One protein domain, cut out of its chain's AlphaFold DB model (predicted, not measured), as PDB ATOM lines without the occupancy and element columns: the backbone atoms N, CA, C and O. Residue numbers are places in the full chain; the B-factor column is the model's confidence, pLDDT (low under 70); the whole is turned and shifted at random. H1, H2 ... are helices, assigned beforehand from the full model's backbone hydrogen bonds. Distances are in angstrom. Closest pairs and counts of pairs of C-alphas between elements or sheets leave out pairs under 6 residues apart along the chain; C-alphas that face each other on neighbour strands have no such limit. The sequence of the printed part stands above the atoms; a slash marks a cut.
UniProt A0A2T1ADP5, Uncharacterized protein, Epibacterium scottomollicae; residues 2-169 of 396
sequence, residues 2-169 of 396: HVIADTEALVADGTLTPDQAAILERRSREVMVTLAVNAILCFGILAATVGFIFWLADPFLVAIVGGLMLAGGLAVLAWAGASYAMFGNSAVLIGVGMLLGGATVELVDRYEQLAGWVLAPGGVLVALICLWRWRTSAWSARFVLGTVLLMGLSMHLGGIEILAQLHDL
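This is residues 2 to 169 of the 396 residues of an uncharacterized protein of Epibacterium scottomollicae (UniProt A0A2T1ADP5). What shape? Long H2 is the arm of an up-and-down bundle, with hairpins H3 with H4 and H5 with H6 side by side; H1 folds back at H2's far end. What makes it? There are 168 printed residues with six named helices, all helix; the whole is loose, radius of gyration of the C-alphas 21.3 A, spanning 69 by 44 by 34 A.

What touches the longest helix? H4, residues 82 to 110, touches H2, residues 18 to 56, at its residues 41 to 53 alone, closest at the C-alphas of Thr 49 and Ile 94, 5.1 A. And H3? H3, residues 59 to 79, touches H4, closest C-alphas Gly 66 and Gly 95, 3.9 A. In H2 and H3 every O i to N i+4 pair is within hydrogen-bond range.

Where does H2 begin? C-alpha 18 is at (184.530, 48.246, 144.086). Where does it end? C-alpha 56 is at (153.413, 89.057, 166.196), 55.9 A away.

Any cut? The printed part has no cut. Low confidence? Residues 2 to 3 and 138 to 140 have pLDDT under 70.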
ATOM      1  N   HIS A   2     184.972  69.616 145.246       62.00
ATOM      2  CA  HIS A   2     184.067  68.486 145.028       62.00
ATOM      3  C   HIS A   2     184.168  68.115 143.552       62.00
ATOM      4  O   HIS A   2     184.107  69.002 142.700       62.00
ATOM      5  N   VAL A   3     184.406  66.839 143.270       69.00
ATOM      6  CA  VAL A   3     184.505  66.305 141.912       69.00
ATOM      7  C   VAL A   3     183.281  65.439 141.693       69.00
ATOM      8  O   VAL A   3     182.980  64.596 142.534       69.00
ATOM      9  N   ILE A   4     182.576  65.676 140.592       77.00
ATOM     10  CA  ILE A   4     181.540  64.760 140.123       77.00
ATOM     11  C   ILE A   4     182.270  63.710 139.294       77.00
ATOM     12  O   ILE A   4     182.941  64.057 138.321       77.00
ATOM     13  N   ALA A   5     182.206  62.461 139.736       84.19
ATOM     14  CA  ALA A   5     182.870  61.336 139.102       84.19
ATOM     15  C   ALA A   5     181.882  60.177 138.992       84.19
ATOM     16  O   ALA A   5     181.129  59.922 139.931       84.19
ATOM     17  N   ASP A   6     181.905  59.505 137.847       89.62
ATOM     18  CA  ASP A   6     181.178  58.262 137.622       89.62
ATOM     19  C   ASP A   6     181.983  57.115 138.245       89.62
ATOM     20  O   ASP A   6     183.041  56.732 137.740       89.62
ATOM     21  N   THR A   7     181.534  56.633 139.403       91.44
ATOM     22  CA  THR A   7     182.222  55.578 140.152       91.44
ATOM     23  C   THR A   7     182.150  54.228 139.448       91.44
ATOM     24  O   THR A   7     183.098  53.457 139.574       91.44
ATOM     25  N   GLU A   8     181.104  53.955 138.661       93.06
ATOM     26  CA  GLU A   8     180.981  52.715 137.889       93.06
ATOM     27  C   GLU A   8     182.002  52.685 136.751       93.06
ATOM     28  O   GLU A   8     182.729  51.702 136.595       93.06
ATOM     29  N   ALA A   9     182.129  53.791 136.010       91.81
ATOM     30  CA  ALA A   9     183.126  53.920 134.950       91.81
ATOM     31  C   ALA A   9     184.563  53.775 135.486       91.81
ATOM     32  O   ALA A   9     185.380  53.086 134.877       91.81
ATOM     33  N   LEU A  10     184.852  54.363 136.652       93.50
ATOM     34  CA  LEU A  10     186.166  54.278 137.303       93.50
ATOM     35  C   LEU A  10     186.485  52.891 137.880       93.50
ATOM     36  O   LEU A  10     187.650  52.559 138.089       93.50
ATOM     37  N   VAL A  11     185.470  52.081 138.183       95.06
ATOM     38  CA  VAL A  11     185.674  50.666 138.531       95.06
ATOM     39  C   VAL A  11     185.899  49.848 137.263       95.06
ATOM     40  O   VAL A  11     186.787  48.996 137.232       95.06
ATOM     41  N   ALA A  12     185.140  50.126 136.199       94.38
ATOM     42  CA  ALA A  12     185.256  49.433 134.920       94.38
ATOM     43  C   ALA A  12     186.619  49.647 134.240       94.38
ATOM     44  O   ALA A  12     187.141  48.718 133.622       94.38
ATOM     45  N   ASP A  13     187.217  50.837 134.368       94.00
ATOM     46  CA  ASP A  13     188.553  51.141 133.836       94.00
ATOM     47  C   ASP A  13     189.712  50.755 134.781       94.00
ATOM     48  O   ASP A  13     190.883  50.895 134.420       94.00
ATOM     49  N   GLY A  14     189.397  50.220 135.968       92.50
ATOM     50  CA  GLY A  14     190.365  49.750 136.960       92.50
ATOM     51  C   GLY A  14     191.027  50.850 137.797       92.50
ATOM     52  O   GLY A  14     191.946  50.548 138.561       92.50
ATOM     53  N   THR A  15     190.588  52.108 137.688       95.12
ATOM     54  CA  THR A  15     191.101  53.221 138.506       95.12
ATOM     55  C   THR A  15     190.729  53.075 139.984       95.12
ATOM     56  O   THR A  15     191.512  53.452 140.859       95.12
ATOM     57  N   LEU A  16     189.544  52.532 140.278       94.38
ATOM     58  CA  LEU A  16     189.041  52.278 141.629       94.38
ATOM     59  C   LEU A  16     188.698  50.801 141.828       94.38
ATOM     60  O   LEU A  16     188.203  50.131 140.926       94.38
ATOM     61  N   THR A  17     188.881  50.300 143.050       96.00
ATOM     62  CA  THR A  17     188.267  49.026 143.448       96.00
ATOM     63  C   THR A  17     186.778  49.221 143.776       96.00
ATOM     64  O   THR A  17     186.386  50.318 144.193       96.00
ATOM     65  N   PRO A  18     185.938  48.170 143.679       94.25
ATOM     66  CA  PRO A  18     184.530  48.246 144.086       94.25
ATOM     67  C   PRO A  18     184.340  48.759 145.524       94.25
ATOM     68  O   PRO A  18     183.457  49.573 145.788       94.25
ATOM     69  N   ASP A  19     185.223  48.365 146.447       95.38
ATOM     70  CA  ASP A  19     185.183  48.825 147.840       95.38
ATOM     71  C   ASP A  19     185.489  50.324 147.971       95.38
ATOM     72  O   ASP A  19     184.859  51.034 148.762       95.38
ATOM     73  N   GLN A  20     186.446  50.837 147.190       94.44
ATOM     74  CA  GLN A  20     186.767  52.266 147.165       94.44
ATOM     75  C   GLN A  20     185.603  53.085 146.601       94.44
ATOM     76  O   GLN A  20     185.254  54.114 147.186       94.44
ATOM     77  N   ALA A  21     184.977  52.613 145.519       92.31
ATOM     78  CA  ALA A  21     183.781  53.226 144.947       92.31
ATOM     79  C   ALA A  21     182.639  53.294 145.976       92.31
ATOM     80  O   ALA A  21     182.123  54.381 146.245       92.31
ATOM     81  N   ALA A  22     182.346  52.189 146.670       92.44
ATOM     82  CA  ALA A  22     181.312  52.143 147.705       92.44
ATOM     83  C   ALA A  22     181.578  53.119 148.874       92.44
ATOM     84  O   ALA A  22     180.655  53.738 149.415       92.44
ATOM     85  N   ILE A  23     182.843  53.302 149.276       92.94
ATOM     86  CA  ILE A  23     183.220  54.293 150.299       92.94
ATOM     87  C   ILE A  23     182.978  55.721 149.798       92.94
ATOM     88  O   ILE A  23     182.459  56.548 150.557       92.94
ATOM     89  N   LEU A  24     183.366  56.022 148.555       90.88
ATOM     90  CA  LEU A  24     183.170  57.340 147.953       90.88
ATOM     91  C   LEU A  24     181.685  57.673 147.823       90.88
ATOM     92  O   LEU A  24     181.279  58.765 148.218       90.88
ATOM     93  N   GLU A  25     180.865  56.726 147.373       89.56
ATOM     94  CA  GLU A  25     179.413  56.880 147.278       89.56
ATOM     95  C   GLU A  25     178.773  57.126 148.644       89.56
ATOM     96  O   GLU A  25     177.987  58.064 148.805       89.56
ATOM     97  N   ARG A  26     179.155  56.352 149.672       91.31
ATOM     98  CA  ARG A  26     178.659  56.559 151.041       91.31
ATOM     99  C   ARG A  26     179.007  57.953 151.563       91.31
ATOM    100  O   ARG A  26     178.125  58.641 152.074       91.31
ATOM    101  N   ARG A  27     180.260  58.391 151.406       89.75
ATOM    102  CA  ARG A  27     180.702  59.731 151.838       89.75
ATOM    103  C   ARG A  27     180.031  60.844 151.035       89.75
ATOM    104  O   ARG A  27     179.665  61.868 151.603       89.75
ATOM    105  N   SER A  28     179.841  60.646 149.732       87.31
ATOM    106  CA  SER A  28     179.112  61.581 148.871       87.31
ATOM    107  C   SER A  28     177.664  61.741 149.343       87.31
ATOM    108  O   SER A  28     177.185  62.863 149.512       87.31
ATOM    109  N   ARG A  29     176.995  60.628 149.681       87.44
ATOM    110  CA  ARG A  29     175.643  60.637 150.254       87.44
ATOM    111  C   ARG A  29     175.586  61.368 151.596       87.44
ATOM    112  O   ARG A  29     174.675  62.162 151.801       87.44
ATOM    113  N   GLU A  30     176.544  61.143 152.495       88.06
ATOM    114  CA  GLU A  30     176.627  61.860 153.779       88.06
ATOM    115  C   GLU A  30     176.765  63.380 153.581       88.06
ATOM    116  O   GLU A  30     176.072  64.160 154.239       88.06
ATOM    117  N   VAL A  31     177.604  63.809 152.632       86.44
ATOM    118  CA  VAL A  31     177.754  65.227 152.270       86.44
ATOM    119  C   VAL A  31     176.455  65.786 151.689       86.44
ATOM    120  O   VAL A  31     176.025  66.864 152.099       86.44
ATOM    121  N   MET A  32     175.805  65.057 150.778       85.75
ATOM    122  CA  MET A  32     174.531  65.458 150.176       85.75
ATOM    123  C   MET A  32     173.436  65.633 151.235       85.75
ATOM    124  O   MET A  32     172.767  66.665 151.257       85.75
ATOM    125  N   VAL A  33     173.282  64.666 152.145       88.19
ATOM    126  CA  VAL A  33     172.308  64.741 153.244       88.19
ATOM    127  C   VAL A  33     172.617  65.924 154.158       88.19
ATOM    128  O   VAL A  33     171.712  66.678 154.502       88.19
ATOM    129  N   THR A  34     173.888  66.148 154.495       84.44
ATOM    130  CA  THR A  34     174.300  67.301 155.314       84.44
ATOM    131  C   THR A  34     173.953  68.625 154.633       84.44
ATOM    132  O   THR A  34     173.457  69.546 155.279       84.44
ATOM    133  N   LEU A  35     174.172  68.729 153.319       81.44
ATOM    134  CA  LEU A  35     173.822  69.917 152.543       81.44
ATOM    135  C   LEU A  35     172.304  70.140 152.505       81.44
ATOM    136  O   LEU A  35     171.860  71.269 152.706       81.44
ATOM    137  N   ALA A  36     171.517  69.077 152.320       83.06
ATOM    138  CA  ALA A  36     170.058  69.141 152.347       83.06
ATOM    139  C   ALA A  36     169.531  69.586 153.723       83.06
ATOM    140  O   ALA A  36     168.724  70.509 153.802       83.06
ATOM    141  N   VAL A  37     170.039  68.995 154.810       85.81
ATOM    142  CA  VAL A  37     169.684  69.380 156.186       85.81
ATOM    143  C   VAL A  37     170.039  70.843 156.453       85.81
ATOM    144  O   VAL A  37     169.201  71.588 156.956       85.81
ATOM    145  N   ASN A  38     171.240  71.285 156.072       83.75
ATOM    146  CA  ASN A  38     171.667  72.673 156.255       83.75
ATOM    147  C   ASN A  38     170.820  73.661 155.441       83.75
ATOM    148  O   ASN A  38     170.522  74.747 155.934       83.75
ATOM    149  N   ALA A  39     170.414  73.299 154.222       82.12
ATOM    150  CA  ALA A  39     169.523  74.124 153.411       82.12
ATOM    151  C   ALA A  39     168.139  74.253 154.064       82.12
ATOM    152  O   ALA A  39     167.662  75.370 154.254       82.12
ATOM    153  N   ILE A  40     167.536  73.131 154.479       89.06
ATOM    154  CA  ILE A  40     166.240  73.112 155.178       89.06
ATOM    155  C   ILE A  40     166.307  73.952 156.454       89.06
ATOM    156  O   ILE A  40     165.426  74.772 156.691       89.06
ATOM    157  N   LEU A  41     167.367  73.794 157.251       87.44
ATOM    158  CA  LEU A  41     167.587  74.604 158.446       87.44
ATOM    159  C   LEU A  41     167.693  76.091 158.132       87.44
ATOM    160  O   LEU A  41     167.044  76.890 158.793       87.44
ATOM    161  N   CYS A  42     168.513  76.465 157.150       85.19
ATOM    162  CA  CYS A  42     168.729  77.862 156.788       85.19
ATOM    163  C   CYS A  42     167.408  78.530 156.383       85.19
ATOM    164  O   CYS A  42     167.022  79.546 156.961       85.19
ATOM    165  N   PHE A  43     166.669  77.913 155.456       88.44
ATOM    166  CA  PHE A  43     165.371  78.428 155.026       88.44
ATOM    167  C   PHE A  43     164.328  78.382 156.143       88.44
ATOM    168  O   PHE A  43     163.554  79.322 156.278       88.44
ATOM    169  N   GLY A  44     164.339  77.345 156.982       92.75
ATOM    170  CA  GLY A  44     163.457  77.233 158.143       92.75
ATOM    171  C   GLY A  44     163.700  78.329 159.182       92.75
ATOM    172  O   GLY A  44     162.747  78.924 159.669       92.75
ATOM    173  N   ILE A  45     164.962  78.653 159.479       93.12
ATOM    174  CA  ILE A  45     165.344  79.751 160.381       93.12
ATOM    175  C   ILE A  45     164.884  81.093 159.809       93.12
ATOM    176  O   ILE A  45     164.280  81.882 160.534       93.12
ATOM    177  N   LEU A  46     165.134  81.353 158.521       91.44
ATOM    178  CA  LEU A  46     164.696  82.587 157.863       91.44
ATOM    179  C   LEU A  46     163.168  82.710 157.866       91.44
ATOM    180  O   LEU A  46     162.643  83.745 158.270       91.44
ATOM    181  N   ALA A  47     162.462  81.645 157.486       94.56
ATOM    182  CA  ALA A  47     161.004  81.607 157.464       94.56
ATOM    183  C   ALA A  47     160.403  81.797 158.860       94.56
ATOM    184  O   ALA A  47     159.470  82.577 159.010       94.56
ATOM    185  N   ALA A  48     160.955  81.145 159.888       95.75
ATOM    186  CA  ALA A  48     160.511  81.327 161.266       95.75
ATOM    187  C   ALA A  48     160.768  82.758 161.753       95.75
ATOM    188  O   ALA A  48     159.878  83.373 162.326       95.75
ATOM    189  N   THR A  49     161.952  83.311 161.484       94.94
ATOM    190  CA  THR A  49     162.318  84.679 161.884       94.94
ATOM    191  C   THR A  49     161.366  85.703 161.270       94.94
ATOM    192  O   THR A  49     160.737  86.474 161.989       94.94
ATOM    193  N   VAL A  50     161.229  85.686 159.942       93.62
ATOM    194  CA  VAL A  50     160.352  86.605 159.205       93.62
ATOM    195  C   VAL A  50     158.891  86.371 159.591       93.62
ATOM    196  O   VAL A  50     158.167  87.321 159.873       93.62
ATOM    197  N   GLY A  51     158.478  85.105 159.675       94.75
ATOM    198  CA  GLY A  51     157.135  84.705 160.073       94.75
ATOM    199  C   GLY A  51     156.755  85.233 161.452       94.75
ATOM    200  O   GLY A  51     155.698  85.835 161.582       94.75
ATOM    201  N   PHE A  52     157.616  85.086 162.464       96.38
ATOM    202  CA  PHE A  52     157.348  85.616 163.802       96.38
ATOM    203  C   PHE A  52     157.321  87.143 163.841       96.38
ATOM    204  O   PHE A  52     156.454  87.691 164.518       96.38
ATOM    205  N   ILE A  53     158.220  87.830 163.124       94.88
ATOM    206  CA  ILE A  53     158.227  89.302 163.064       94.88
ATOM    207  C   ILE A  53     156.874  89.816 162.559       94.88
ATOM    208  O   ILE A  53     156.238  90.633 163.220       94.88
ATOM    209  N   PHE A  54     156.404  89.297 161.422       94.19
ATOM    210  CA  PHE A  54     155.149  89.754 160.824       94.19
ATOM    211  C   PHE A  54     153.905  89.227 161.541       94.19
ATOM    212  O   PHE A  54     152.904  89.931 161.610       94.19
ATOM    213  N   TRP A  55     153.948  88.008 162.083       96.50
ATOM    214  CA  TRP A  55     152.803  87.423 162.780       96.50
ATOM    215  C   TRP A  55     152.532  88.088 164.129       96.50
ATOM    216  O   TRP A  55     151.375  88.329 164.461       96.50
ATOM    217  N   LEU A  56     153.580  88.390 164.904       95.62
ATOM    218  CA  LEU A  56     153.413  89.057 166.196       95.62
ATOM    219  C   LEU A  56     152.944  90.506 166.022       95.62
ATOM    220  O   LEU A  56     152.225  90.992 166.889       95.62
ATOM    221  N   ALA A  57     153.333  91.164 164.920       91.44
ATOM    222  CA  ALA A  57     152.904  92.512 164.518       91.44
ATOM    223  C   ALA A  57     153.056  93.606 165.602       91.44
ATOM    224  O   ALA A  57     152.480  94.686 165.491       91.44
ATOM    225  N   ASP A  58     153.845  93.333 166.642       94.31
ATOM    226  CA  ASP A  58     154.106  94.214 167.770       94.31
ATOM    227  C   ASP A  58     155.598  94.124 168.142       94.31
ATOM    228  O   ASP A  58     156.100  93.026 168.419       94.31
ATOM    229  N   PRO A  59     156.335  95.250 168.149       93.19
ATOM    230  CA  PRO A  59     157.784  95.244 168.348       93.19
ATOM    231  C   PRO A  59     158.185  94.761 169.747       93.19
ATOM    232  O   PRO A  59     159.245  94.151 169.908       93.19
ATOM    233  N   PHE A  60     157.344  94.984 170.760       95.00
ATOM    234  CA  PHE A  60     157.606  94.542 172.127       95.00
ATOM    235  C   PHE A  60     157.467  93.020 172.248       95.00
ATOM    236  O   PHE A  60     158.345  92.365 172.816       95.00
ATOM    237  N   LEU A  61     156.430  92.430 171.646       96.38
ATOM    238  CA  LEU A  61     156.273  90.976 171.566       96.38
ATOM    239  C   LEU A  61     157.396  90.325 170.757       96.38
ATOM    240  O   LEU A  61     157.946  89.313 171.197       96.38
ATOM    241  N   VAL A  62     157.785  90.911 169.620       96.56
ATOM    242  CA  VAL A  62     158.923  90.425 168.820       96.56
ATOM    243  C   VAL A  62     160.210  90.442 169.648       96.56
ATOM    244  O   VAL A  62     160.951  89.457 169.642       96.56
ATOM    245  N   ALA A  63     160.455  91.504 170.419       96.69
ATOM    246  CA  ALA A  63     161.625  91.599 171.285       96.69
ATOM    247  C   ALA A  63     161.613  90.556 172.415       96.69
ATOM    248  O   ALA A  63     162.632  89.907 172.662       96.69
ATOM    249  N   ILE A  64     160.470  90.346 173.075       97.56
ATOM    250  CA  ILE A  64     160.334  89.341 174.139       97.56
ATOM    251  C   ILE A  64     160.544  87.936 173.585       97.56
ATOM    252  O   ILE A  64     161.369  87.190 174.110       97.56
ATOM    253  N   VAL A  65     159.819  87.564 172.529       97.50
ATOM    254  CA  VAL A  65     159.908  86.217 171.949       97.50
ATOM    255  C   VAL A  65     161.310  85.974 171.398       97.50
ATOM    256  O   VAL A  65     161.905  84.938 171.692       97.50
ATOM    257  N   GLY A  66     161.889  86.950 170.694       97.00
ATOM    258  CA  GLY A  66     163.267  86.876 170.210       97.00
ATOM    259  C   GLY A  66     164.278  86.708 171.349       97.00
ATOM    260  O   GLY A  66     165.153  85.843 171.283       97.00
ATOM    261  N   GLY A  67     164.119  87.467 172.437       97.25
ATOM    262  CA  GLY A  67     164.941  87.354 173.643       97.25
ATOM    263  C   GLY A  67     164.820  85.991 174.329       97.25
ATOM    264  O   GLY A  67     165.832  85.403 174.712       97.25
ATOM    265  N   LEU A  68     163.605  85.444 174.428       97.62
ATOM    266  CA  LEU A  68     163.360  84.109 174.980       97.62
ATOM    267  C   LEU A  68     163.972  83.008 174.105       97.62
ATOM    268  O   LEU A  68     164.596  82.093 174.642       97.62
ATOM    269  N   MET A  69     163.852  83.099 172.777       96.69
ATOM    270  CA  MET A  69     164.483  82.139 171.862       96.69
ATOM    271  C   MET A  69     166.009  82.203 171.933       96.69
ATOM    272  O   MET A  69     166.663  81.160 171.967       96.69
ATOM    273  N   LEU A  70     166.579  83.408 172.028       96.19
ATOM    274  CA  LEU A  70     168.013  83.600 172.219       96.19
ATOM    275  C   LEU A  70     168.487  82.983 173.542       96.19
ATOM    276  O   LEU A  70     169.424  82.186 173.546       96.19
ATOM    277  N   ALA A  71     167.828  83.310 174.656       95.81
ATOM    278  CA  ALA A  71     168.180  82.788 175.975       95.81
ATOM    279  C   ALA A  71     168.032  81.259 176.043       95.81
ATOM    280  O   ALA A  71     168.939  80.571 176.509       95.81
ATOM    281  N   GLY A  72     166.926  80.721 175.522       94.88
ATOM    282  CA  GLY A  72     166.683  79.281 175.449       94.88
ATOM    283  C   GLY A  72     167.704  78.564 174.567       94.88
ATOM    284  O   GLY A  72     168.251  77.539 174.966       94.88
ATOM    285  N   GLY A  73     168.031  79.128 173.403       92.94
ATOM    286  CA  GLY A  73     169.052  78.586 172.510       92.94
ATOM    287  C   GLY A  73     170.440  78.555 173.152       92.94
ATOM    288  O   GLY A  73     171.127  77.536 173.078       92.94
ATOM    289  N   LEU A  74     170.831  79.627 173.848       91.50
ATOM    290  CA  LEU A  74     172.086  79.678 174.602       91.50
ATOM    291  C   LEU A  74     172.106  78.673 175.762       91.50
ATOM    292  O   LEU A  74     173.125  78.016 175.965       91.50
ATOM    293  N   ALA A  75     170.995  78.503 176.483       92.69
ATOM    294  CA  ALA A  75     170.881  77.503 177.545       92.69
ATOM    295  C   ALA A  75     171.033  76.071 176.999       92.69
ATOM    296  O   ALA A  75     171.762  75.263 177.574       92.69
ATOM    297  N   VAL A  76     170.427  75.773 175.844       91.00
ATOM    298  CA  VAL A  76     170.615  74.491 175.145       91.00
ATOM    299  C   VAL A  76     172.079  74.302 174.753       91.00
ATOM    300  O   VAL A  76     172.632  73.240 175.004       91.00
ATOM    301  N   LEU A  77     172.742  75.318 174.195       87.56
ATOM    302  CA  LEU A  77     174.161  75.215 173.829       87.56
ATOM    303  C   LEU A  77     175.094  75.071 175.041       87.56
ATOM    304  O   LEU A  77     176.170  74.492 174.908       87.56
ATOM    305  N   ALA A  78     174.704  75.596 176.203       86.88
ATOM    306  CA  ALA A  78     175.489  75.501 177.427       86.88
ATOM    307  C   ALA A  78     175.339  74.141 178.126       86.88
ATOM    308  O   ALA A  78     176.298  73.665 178.733       86.88
ATOM    309  N   TRP A  79     174.146  73.537 178.078       88.44
ATOM    310  CA  TRP A  79     173.801  72.397 178.940       88.44
ATOM    311  C   TRP A  79     173.406  71.125 178.195       88.44
ATOM    312  O   TRP A  79     173.543  70.033 178.745       88.44
ATOM    313  N   ALA A  80     172.920  71.228 176.961       74.44
ATOM    314  CA  ALA A  80     172.531  70.067 176.180       74.44
ATOM    315  C   ALA A  80     173.735  69.545 175.382       74.44
ATOM    316  O   ALA A  80     174.478  70.306 174.763       74.44
ATOM    317  N   GLY A  81     173.946  68.226 175.403       78.00
ATOM    318  CA  GLY A  81     175.038  67.584 174.668       78.00
ATOM    319  C   GLY A  81     174.984  67.833 173.152       78.00
ATOM    320  O   GLY A  81     174.008  68.361 172.616       78.00
ATOM    321  N   ALA A  82     176.022  67.393 172.433       81.31
ATOM    322  CA  ALA A  82     176.222  67.682 171.005       81.31
ATOM    323  C   ALA A  82     175.007  67.377 170.101       81.31
ATOM    324  O   ALA A  82     174.792  68.078 169.113       81.31
ATOM    325  N   SER A  83     174.180  66.390 170.459       84.81
ATOM    326  CA  SER A  83     172.960  66.014 169.732       84.81
ATOM    327  C   SER A  83     171.917  67.136 169.623       84.81
ATOM    328  O   SER A  83     171.130  67.130 168.681       84.81
ATOM    329  N   TYR A  84     171.910  68.107 170.543       86.56
ATOM    330  CA  TYR A  84     170.948  69.219 170.553       86.56
ATOM    331  C   TYR A  84     171.531  70.546 170.058       86.56
ATOM    332  O   TYR A  84     170.807  71.539 169.957       86.56
ATOM    333  N   ALA A  85     172.817  70.577 169.693       84.50
ATOM    334  CA  ALA A  85     173.489  71.801 169.262       84.50
ATOM    335  C   ALA A  85     172.814  72.449 168.041       84.50
ATOM    336  O   ALA A  85     172.777  73.670 167.927       84.50
ATOM    337  N   MET A  86     172.229  71.639 167.153       86.75
ATOM    338  CA  MET A  86     171.463  72.115 165.998       86.75
ATOM    339  C   MET A  86     170.249  72.954 166.422       86.75
ATOM    340  O   MET A  86     170.067  74.049 165.903       86.75
ATOM    341  N   PHE A  87     169.469  72.500 167.407       90.25
ATOM    342  CA  PHE A  87     168.322  73.255 167.924       90.25
ATOM    343  C   PHE A  87     168.754  74.512 168.678       90.25
ATOM    344  O   PHE A  87     168.153  75.566 168.488       90.25
ATOM    345  N   GLY A  88     169.824  74.418 169.475       91.06
ATOM    346  CA  GLY A  88     170.399  75.571 170.168       91.06
ATOM    347  C   GLY A  88     170.844  76.664 169.195       91.06
ATOM    348  O   GLY A  88     170.421  77.810 169.319       91.06
ATOM    349  N   ASN A  89     171.617  76.303 168.165       90.38
ATOM    350  CA  ASN A  89     172.053  77.236 167.122       90.38
ATOM    351  C   ASN A  89     170.870  77.848 166.361       90.38
ATOM    352  O   ASN A  89     170.855  79.057 166.141       90.38
ATOM    353  N   SER A  90     169.870  77.045 165.986       92.19
ATOM    354  CA  SER A  90     168.670  77.543 165.304       92.19
ATOM    355  C   SER A  90     167.888  78.531 166.169       92.19
ATOM    356  O   SER A  90     167.536  79.601 165.689       92.19
ATOM    357  N   ALA A  91     167.661  78.219 167.449       94.69
ATOM    358  CA  ALA A  91     166.949  79.101 168.373       94.69
ATOM    359  C   ALA A  91     167.705  80.417 168.616       94.69
ATOM    360  O   ALA A  91     167.090  81.481 168.604       94.69
ATOM    361  N   VAL A  92     169.038  80.368 168.744       94.62
ATOM    362  CA  VAL A  92     169.878  81.574 168.815       94.62
ATOM    363  C   VAL A  92     169.731  82.417 167.552       94.62
ATOM    364  O   VAL A  92     169.530  83.622 167.651       94.62
ATOM    365  N   LEU A  93     169.808  81.808 166.367       94.75
ATOM    366  CA  LEU A  93     169.717  82.542 165.104       94.75
ATOM    367  C   LEU A  93     168.332  83.140 164.860       94.75
ATOM    368  O   LEU A  93     168.261  84.273 164.393       94.75
ATOM    369  N   ILE A  94     167.259  82.429 165.212       96.12
ATOM    370  CA  ILE A  94     165.898  82.978 165.164       96.12
ATOM    371  C   ILE A  94     165.777  84.135 166.155       96.12
ATOM    372  O   ILE A  94     165.340  85.215 165.777       96.12
ATOM    373  N   GLY A  95     166.228  83.952 167.399       97.00
ATOM    374  CA  GLY A  95     166.171  84.992 168.425       97.00
ATOM    375  C   GLY A  95     166.926  86.262 168.030       97.00
ATOM    376  O   GLY A  95     166.360  87.351 168.061       97.00
ATOM    377  N   VAL A  96     168.178  86.134 167.579       96.31
ATOM    378  CA  VAL A  96     168.965  87.276 167.082       96.31
ATOM    379  C   VAL A  96     168.328  87.884 165.836       96.31
ATOM    380  O   VAL A  96     168.224  89.105 165.748       96.31
ATOM    381  N   GLY A  97     167.865  87.059 164.897       95.69
ATOM    382  CA  GLY A  97     167.177  87.516 163.696       95.69
ATOM    383  C   GLY A  97     165.910  88.314 164.011       95.69
ATOM    384  O   GLY A  97     165.668  89.332 163.375       95.69
ATOM    385  N   MET A  98     165.138  87.911 165.022       97.12
ATOM    386  CA  MET A  98     163.953  88.638 165.485       97.12
ATOM    387  C   MET A  98     164.322  89.968 166.138       97.12
ATOM    388  O   MET A  98     163.683  90.975 165.855       97.12
ATOM    389  N   LEU A  99     165.366  90.000 166.968       96.81
ATOM    390  CA  LEU A  99     165.816  91.236 167.613       96.81
ATOM    391  C   LEU A  99     166.354  92.245 166.589       96.81
ATOM    392  O   LEU A  99     165.958  93.406 166.603       96.81
ATOM    393  N   LEU A 100     167.227  91.803 165.682       96.19
ATOM    394  CA  LEU A 100     167.834  92.658 164.659       96.19
ATOM    395  C   LEU A 100     166.836  93.031 163.554       96.19
ATOM    396  O   LEU A 100     166.697  94.202 163.200       96.19
ATOM    397  N   GLY A 101     166.122  92.042 163.019       93.62
ATOM    398  CA  GLY A 101     165.140  92.219 161.953       93.62
ATOM    399  C   GLY A 101     163.897  92.968 162.424       93.62
ATOM    400  O   GLY A 101     163.464  93.895 161.750       93.62
ATOM    401  N   GLY A 102     163.367  92.638 163.604       94.00
ATOM    402  CA  GLY A 102     162.232  93.342 164.202       94.00
ATOM    403  C   GLY A 102     162.548  94.805 164.500       94.00
ATOM    404  O   GLY A 102     161.770  95.678 164.129       94.00
ATOM    405  N   ALA A 103     163.726  95.091 165.074       93.88
ATOM    406  CA  ALA A 103     164.181  96.469 165.259       93.88
ATOM    407  C   ALA A 103     164.337  97.210 163.923       93.88
ATOM    408  O   ALA A 103     164.003  98.387 163.837       93.88
ATOM    409  N   THR A 104     164.808  96.527 162.875       95.06
ATOM    410  CA  THR A 104     164.913  97.105 161.527       95.06
ATOM    411  C   THR A 104     163.546  97.478 160.967       95.06
ATOM    412  O   THR A 104     163.372  98.611 160.532       95.06
ATOM    413  N   VAL A 105     162.576  96.562 161.011       94.50
ATOM    414  CA  VAL A 105     161.213  96.813 160.516       94.50
ATOM    415  C   VAL A 105     160.559  97.963 161.276       94.50
ATOM    416  O   VAL A 105     160.065  98.890 160.649       94.50
ATOM    417  N   GLU A 106     160.620  97.954 162.608       95.31
ATOM    418  CA  GLU A 106     160.038  99.011 163.443       95.31
ATOM    419  C   GLU A 106     160.680 100.383 163.181       95.31
ATOM    420  O   GLU A 106     159.979 101.390 163.079       95.31
ATOM    421  N   LEU A 107     162.011 100.439 163.042       95.31
ATOM    422  CA  LEU A 107     162.711 101.683 162.723       95.31
ATOM    423  C   LEU A 107     162.302 102.221 161.355       95.31
ATOM    424  O   LEU A 107     162.031 103.410 161.243       95.31
ATOM    425  N   VAL A 108     162.251 101.370 160.329       94.38
ATOM    426  CA  VAL A 108     161.895 101.789 158.967       94.38
ATOM    427  C   VAL A 108     160.438 102.241 158.886       94.38
ATOM    428  O   VAL A 108     160.170 103.271 158.282       94.38
ATOM    429  N   ASP A 109     159.520 101.511 159.519       93.56
ATOM    430  CA  ASP A 109     158.079 101.774 159.429       93.56
ATOM    431  C   ASP A 109     157.642 102.984 160.271       93.56
ATOM    432  O   ASP A 109     156.833 103.799 159.830       93.56
ATOM    433  N   ARG A 110     158.191 103.147 161.486       94.25
ATOM    434  CA  ARG A 110     157.740 104.194 162.424       94.25
ATOM    435  C   ARG A 110     158.685 105.372 162.584       94.25
ATOM    436  O   ARG A 110     158.256 106.446 163.005       94.25
ATOM    437  N   TYR A 111     159.967 105.179 162.297       94.62
ATOM    438  CA  TYR A 111     161.022 106.152 162.572       94.62
ATOM    439  C   TYR A 111     161.939 106.334 161.362       94.62
ATOM    440  O   TYR A 111     163.156 106.419 161.519       94.62
ATOM    441  N   GLU A 112     161.363 106.414 160.161       92.75
ATOM    442  CA  GLU A 112     162.078 106.452 158.877       92.75
ATOM    443  C   GLU A 112     163.275 107.426 158.879       92.75
ATOM    444  O   GLU A 112     164.394 107.055 158.525       92.75
ATOM    445  N   GLN A 113     163.075 108.638 159.411       93.44
ATOM    446  CA  GLN A 113     164.098 109.690 159.509       93.44
ATOM    447  C   GLN A 113     165.297 109.324 160.401       93.44
ATOM    448  O   GLN A 113     166.391 109.856 160.230       93.44
ATOM    449  N   LEU A 114     165.105 108.431 161.373       95.06
ATOM    450  CA  LEU A 114     166.148 107.936 162.278       95.06
ATOM    451  C   LEU A 114     166.673 106.560 161.863       95.06
ATOM    452  O   LEU A 114     167.774 106.190 162.273       95.06
ATOM    453  N   ALA A 115     165.917 105.804 161.062       95.69
ATOM    454  CA  ALA A 115     166.211 104.416 160.730       95.69
ATOM    455  C   ALA A 115     167.625 104.260 160.175       95.69
ATOM    456  O   ALA A 115     168.429 103.513 160.728       95.69
ATOM    457  N   GLY A 116     167.970 105.033 159.147       95.69
ATOM    458  CA  GLY A 116     169.299 104.997 158.548       95.69
ATOM    459  C   GLY A 116     170.425 105.351 159.533       95.69
ATOM    460  O   GLY A 116     171.436 104.647 159.604       95.69
ATOM    461  N   TRP A 117     170.217 106.380 160.364       96.94
ATOM    462  CA  TRP A 117     171.181 106.841 161.374       96.94
ATOM    463  C   TRP A 117     171.412 105.849 162.511       96.94
ATOM    464  O   TRP A 117     172.460 105.900 163.148       96.94
ATOM    465  N   VAL A 118     170.468 104.945 162.774       97.31
ATOM    466  CA  VAL A 118     170.606 103.897 163.794       97.31
ATOM    467  C   VAL A 118     171.119 102.596 163.174       97.31
ATOM    468  O   VAL A 118     172.065 101.992 163.685       97.31
ATOM    469  N   LEU A 119     170.533 102.174 162.052       97.75
ATOM    470  CA  LEU A 119     170.829 100.900 161.396       97.75
ATOM    471  C   LEU A 119     172.243 100.849 160.828       97.75
ATOM    472  O   LEU A 119     172.917  99.830 160.989       97.75
ATOM    473  N   ALA A 120     172.727 101.944 160.232       97.50
ATOM    474  CA  ALA A 120     174.081 101.996 159.701       97.50
ATOM    475  C   ALA A 120     175.134 101.775 160.815       97.50
ATOM    476  O   ALA A 120     175.813 100.744 160.790       97.50
ATOM    477  N   PRO A 121     175.288 102.650 161.825       97.88
ATOM    478  CA  PRO A 121     176.296 102.448 162.867       97.88
ATOM    479  C   PRO A 121     176.022 101.215 163.745       97.88
ATOM    480  O   PRO A 121     176.963 100.531 164.150       97.88
ATOM    481  N   GLY A 122     174.754 100.882 164.012       97.38
ATOM    482  CA  GLY A 122     174.390  99.693 164.787       97.38
ATOM    483  C   GLY A 122     174.777  98.392 164.079       97.38
ATOM    484  O   GLY A 122     175.393  97.512 164.683       97.38
ATOM    485  N   GLY A 123     174.489  98.291 162.780       97.44
ATOM    486  CA  GLY A 123     174.829  97.130 161.963       97.44
ATOM    487  C   GLY A 123     176.337  96.889 161.873       97.44
ATOM    488  O   GLY A 123     176.795  95.762 162.079       97.44
ATOM    489  N   VAL A 124     177.136  97.944 161.649       97.50
ATOM    490  CA  VAL A 124     178.603  97.796 161.586       97.50
ATOM    491  C   VAL A 124     179.191  97.425 162.945       97.50
ATOM    492  O   VAL A 124     180.105  96.605 163.003       97.50
ATOM    493  N   LEU A 125     178.640  97.944 164.049       97.75
ATOM    494  CA  LEU A 125     179.057  97.556 165.395       97.75
ATOM    495  C   LEU A 125     178.834  96.055 165.629       97.75
ATOM    496  O   LEU A 125     179.760  95.358 166.052       97.75
ATOM    497  N   VAL A 126     177.644  95.542 165.298       96.75
ATOM    498  CA  VAL A 126     177.331  94.105 165.379       96.75
ATOM    499  C   VAL A 126     178.300  93.296 164.515       96.75
ATOM    500  O   VAL A 126     178.920  92.348 165.003       96.75
ATOM    501  N   ALA A 127     178.500  93.699 163.257       96.88
ATOM    502  CA  ALA A 127     179.389  93.004 162.333       96.88
ATOM    503  C   ALA A 127     180.842  92.958 162.843       96.88
ATOM    504  O   ALA A 127     181.471  91.899 162.805       96.88
ATOM    505  N   LEU A 128     181.371  94.065 163.371       96.06
ATOM    506  CA  LEU A 128     182.738  94.145 163.898       96.06
ATOM    507  C   LEU A 128     182.926  93.311 165.170       96.06
ATOM    508  O   LEU A 128     183.934  92.608 165.289       96.06
ATOM    509  N   ILE A 129     181.962  93.333 166.096       94.81
ATOM    510  CA  ILE A 129     182.000  92.498 167.308       94.81
ATOM    511  C   ILE A 129     181.995  91.017 166.922       94.81
ATOM    512  O   ILE A 129     182.823  90.240 167.413       94.81
ATOM    513  N   CYS A 130     181.097  90.623 166.016       94.38
ATOM    514  CA  CYS A 130     181.018  89.251 165.530       94.38
ATOM    515  C   CYS A 130     182.283  88.846 164.775       94.38
ATOM    516  O   CYS A 130     182.772  87.744 164.996       94.38
ATOM    517  N   LEU A 131     182.862  89.727 163.958       94.12
ATOM    518  CA  LEU A 131     184.118  89.472 163.254       94.12
ATOM    519  C   LEU A 131     185.281  89.251 164.223       94.12
ATOM    520  O   LEU A 131     186.038  88.285 164.079       94.12
ATOM    521  N   TRP A 132     185.422  90.129 165.215       92.94
ATOM    522  CA  TRP A 132     186.452  90.011 166.240       92.94
ATOM    523  C   TRP A 132     186.328  88.674 166.975       92.94
ATOM    524  O   TRP A 132     187.284  87.896 167.007       92.94
ATOM    525  N   ARG A 133     185.122  88.347 167.459       91.31
ATOM    526  CA  ARG A 133     184.859  87.071 168.133       91.31
ATOM    527  C   ARG A 133     185.051  85.873 167.217       91.31
ATOM    528  O   ARG A 133     185.609  84.873 167.654       91.31
ATOM    529  N   TRP A 134     184.648  85.958 165.955       90.25
ATOM    530  CA  TRP A 134     184.796  84.877 164.979       90.25
ATOM    531  C   TRP A 134     186.269  84.516 164.755       90.25
ATOM    532  O   TRP A 134     186.609  83.334 164.675       90.25
ATOM    533  N   ARG A 135     187.158  85.521 164.727       88.38
ATOM    534  CA  ARG A 135     188.609  85.317 164.596       88.38
ATOM    535  C   ARG A 135     189.238  84.692 165.844       88.38
ATOM    536  O   ARG A 135     190.181  83.919 165.703       88.38
ATOM    537  N   THR A 136     188.726  84.994 167.038       85.94
ATOM    538  CA  THR A 136     189.297  84.521 168.316       85.94
ATOM    539  C   THR A 136     188.619  83.277 168.902       85.94
ATOM    540  O   THR A 136     189.121  82.712 169.867       85.94
ATOM    541  N   SER A 137     187.454  82.870 168.391       74.81
ATOM    542  CA  SER A 137     186.611  81.829 168.999       74.81
ATOM    543  C   SER A 137     186.970  80.403 168.565       74.81
ATOM    544  O   SER A 137     187.452  80.157 167.454       74.81
ATOM    545  N   ALA A 138     186.623  79.442 169.430       67.31
ATOM    546  CA  ALA A 138     186.545  78.022 169.102       67.31
ATOM    547  C   ALA A 138     185.579  77.764 167.928       67.31
ATOM    548  O   ALA A 138     184.634  78.524 167.689       67.31
ATOM    549  N   TRP A 139     185.821  76.672 167.195       60.12
ATOM    550  CA  TRP A 139     185.154  76.352 165.925       60.12
ATOM    551  C   TRP A 139     183.626  76.222 166.032       60.12
ATOM    552  O   TRP A 139     182.932  76.538 165.068       60.12
ATOM    553  N   SER A 140     183.097  75.818 167.192       63.38
ATOM    554  CA  SER A 140     181.665  75.556 167.404       63.38
ATOM    555  C   SER A 140     180.768  76.790 167.251       63.38
ATOM    556  O   SER A 140     179.631  76.651 166.810       63.38
ATOM    557  N   ALA A 141     181.265  77.998 167.537       74.06
ATOM    558  CA  ALA A 141     180.474  79.233 167.447       74.06
ATOM    559  C   ALA A 141     180.588  79.951 166.088       74.06
ATOM    560  O   ALA A 141     179.907  80.950 165.852       74.06
ATOM    561  N   ARG A 142     181.452  79.473 165.179       82.69
ATOM    562  CA  ARG A 142     181.772  80.190 163.930       82.69
ATOM    563  C   ARG A 142     180.587  80.327 162.986       82.69
ATOM    564  O   ARG A 142     180.486  81.353 162.322       82.69
ATOM    565  N   PHE A 143     179.709  79.326 162.936       82.94
ATOM    566  CA  PHE A 143     178.507  79.382 162.106       82.94
ATOM    567  C   PHE A 143     177.571  80.501 162.575       82.94
ATOM    568  O   PHE A 143     177.273  81.405 161.804       82.94
ATOM    569  N   VAL A 144     177.196  80.493 163.859       87.62
ATOM    570  CA  VAL A 144     176.308  81.510 164.438       87.62
ATOM    571  C   VAL A 144     176.912  82.907 164.303       87.62
ATOM    572  O   VAL A 144     176.255  83.809 163.797       87.62
ATOM    573  N   LEU A 145     178.183  83.080 164.682       91.12
ATOM    574  CA  LEU A 145     178.867  84.373 164.578       91.12
ATOM    575  C   LEU A 145     178.975  84.864 163.130       91.12
ATOM    576  O   LEU A 145     178.822  86.056 162.891       91.12
ATOM    577  N   GLY A 146     179.220  83.967 162.171       92.25
ATOM    578  CA  GLY A 146     179.251  84.309 160.750       92.25
ATOM    579  C   GLY A 146     177.887  84.771 160.237       92.25
ATOM    580  O   GLY A 146     177.807  85.776 159.539       92.25
ATOM    581  N   THR A 147     176.808  84.093 160.632       91.62
ATOM    582  CA  THR A 147     175.441  84.481 160.260       91.62
ATOM    583  C   THR A 147     175.042  85.822 160.876       91.62
ATOM    584  O   THR A 147     174.535  86.684 160.167       91.62
ATOM    585  N   VAL A 148     175.320  86.043 162.165       94.19
ATOM    586  CA  VAL A 148     175.023  87.326 162.828       94.19
ATOM    587  C   VAL A 148     175.879  88.461 162.258       94.19
ATOM    588  O   VAL A 148     175.383  89.573 162.102       94.19
ATOM    589  N   LEU A 149     177.127  88.184 161.863       96.19
ATOM    590  CA  LEU A 149     177.949  89.144 161.124       96.19
ATOM    591  C   LEU A 149     177.257  89.554 159.818       96.19
ATOM    592  O   LEU A 149     177.144  90.747 159.555       96.19
ATOM    593  N   LEU A 150     176.759  88.593 159.030       95.75
ATOM    594  CA  LEU A 150     176.030  88.889 157.793       95.75
ATOM    595  C   LEU A 150     174.745  89.684 158.054       95.75
ATOM    596  O   LEU A 150     174.486  90.630 157.323       95.75
ATOM    597  N   MET A 151     173.990  89.370 159.112       95.56
ATOM    598  CA  MET A 151     172.817  90.159 159.518       95.56
ATOM    599  C   MET A 151     173.199  91.604 159.869       95.56
ATOM    600  O   MET A 151     172.571  92.540 159.380       95.56
ATOM    601  N   GLY A 152     174.262  91.798 160.658       97.19
ATOM    602  CA  GLY A 152     174.784  93.125 160.994       97.19
ATOM    603  C   GLY A 152     175.270  93.894 159.763       97.19
ATOM    604  O   GLY A 152     174.972  95.076 159.616       97.19
ATOM    605  N   LEU A 153     175.945  93.218 158.827       97.88
ATOM    606  CA  LEU A 153     176.335  93.815 157.550       97.88
ATOM    607  C   LEU A 153     175.104  94.224 156.731       97.88
ATOM    608  O   LEU A 153     175.072  95.335 156.218       97.88
ATOM    609  N   SER A 154     174.080  93.374 156.632       96.31
ATOM    610  CA  SER A 154     172.832  93.709 155.937       96.31
ATOM    611  C   SER A 154     172.141  94.927 156.552       96.31
ATOM    612  O   SER A 154     171.733  95.815 155.811       96.31
ATOM    613  N   MET A 155     172.074  95.019 157.886       97.12
ATOM    614  CA  MET A 155     171.567  96.215 158.574       97.12
ATOM    615  C   MET A 155     172.416  97.450 158.273       97.12
ATOM    616  O   MET A 155     171.869  98.523 158.043       97.12
ATOM    617  N   HIS A 156     173.744  97.303 158.246       98.19
ATOM    618  CA  HIS A 156     174.650  98.407 157.959       98.19
ATOM    619  C   HIS A 156     174.426  98.969 156.553       98.19
ATOM    620  O   HIS A 156     174.188 100.164 156.391       98.19
ATOM    621  N   LEU A 157     174.476  98.092 155.546       97.94
ATOM    622  CA  LEU A 157     174.316  98.475 154.146       97.94
ATOM    623  C   LEU A 157     172.896  98.984 153.870       97.94
ATOM    624  O   LEU A 157     172.740  99.999 153.203       97.94
ATOM    625  N   GLY A 158     171.872  98.338 154.438       96.69
ATOM    626  CA  GLY A 158     170.483  98.795 154.344       96.69
ATOM    627  C   GLY A 158     170.257 100.153 155.011       96.69
ATOM    628  O   GLY A 158     169.574 101.001 154.452       96.69
ATOM    629  N   GLY A 159     170.887 100.404 156.162       97.44
ATOM    630  CA  GLY A 159     170.844 101.705 156.830       97.44
ATOM    631  C   GLY A 159     171.475 102.821 155.995       97.44
ATOM    632  O   GLY A 159     170.900 103.903 155.897       97.44
ATOM    633  N   ILE A 160     172.619 102.558 155.351       97.62
ATOM    634  CA  ILE A 160     173.236 103.515 154.417       97.62
ATOM    635  C   ILE A 160     172.323 103.750 153.210       97.62
ATOM    636  O   ILE A 160     172.161 104.891 152.792       97.62
ATOM    637  N   GLU A 161     171.699 102.701 152.677       96.06
ATOM    638  CA  GLU A 161     170.789 102.817 151.539       96.06
ATOM    639  C   GLU A 161     169.562 103.677 151.863       96.06
ATOM    640  O   GLU A 161     169.196 104.534 151.064       96.06
ATOM    641  N   ILE A 162     168.985 103.524 153.059       95.88
ATOM    642  CA  ILE A 162     167.902 104.389 153.545       95.88
ATOM    643  C   ILE A 162     168.372 105.848 153.618       95.88
ATOM    644  O   ILE A 162     167.681 106.738 153.133       95.88
ATOM    645  N   LEU A 163     169.565 106.113 154.167       96.25
ATOM    646  CA  LEU A 163     170.117 107.475 154.197       96.25
ATOM    647  C   LEU A 163     170.335 108.039 152.791       96.25
ATOM    648  O   LEU A 163     170.076 109.219 152.571       96.25
ATOM    649  N   ALA A 164     170.803 107.212 151.857       95.56
ATOM    650  CA  ALA A 164     171.034 107.617 150.479       95.56
ATOM    651  C   ALA A 164     169.730 108.000 149.771       95.56
ATOM    652  O   ALA A 164     169.709 108.996 149.057       95.56
ATOM    653  N   GLN A 165     168.649 107.255 150.014       93.50
ATOM    654  CA  GLN A 165     167.321 107.558 149.481       93.50
ATOM    655  C   GLN A 165     166.721 108.815 150.121       93.50
ATOM    656  O   GLN A 165     166.241 109.690 149.409       93.50
ATOM    657  N   LEU A 166     166.816 108.954 151.449       93.25
ATOM    658  CA  LEU A 166     166.305 110.126 152.175       93.25
ATOM    659  C   LEU A 166     166.952 111.447 151.734       93.25
ATOM    660  O   LEU A 166     166.313 112.493 151.807       93.25
ATOM    661  N   HIS A 167     168.212 111.408 151.298       93.44
ATOM    662  CA  HIS A 167     168.955 112.586 150.840       93.44
ATOM    663  C   HIS A 167     169.067 112.676 149.312       93.44
ATOM    664  O   HIS A 167     169.848 113.493 148.829       93.44
ATOM    665  N   ASP A 168     168.332 111.835 148.575       91.50
ATOM    666  CA  ASP A 168     168.333 111.778 147.107       91.50
ATOM    667  C   ASP A 168     169.756 111.787 146.507       91.50
ATOM    668  O   ASP A 168     170.121 112.595 145.650       91.50
ATOM    669  N   LEU A 169     170.627 110.921 147.041       91.88
ATOM    670  CA  LEU A 169     172.029 110.875 146.634       91.88
ATOM    671  C   LEU A 169     172.170 110.313 145.216       91.88
ATOM    672  O   LEU A 169     172.180 109.098 145.008       91.88
TER     673      LEU A 169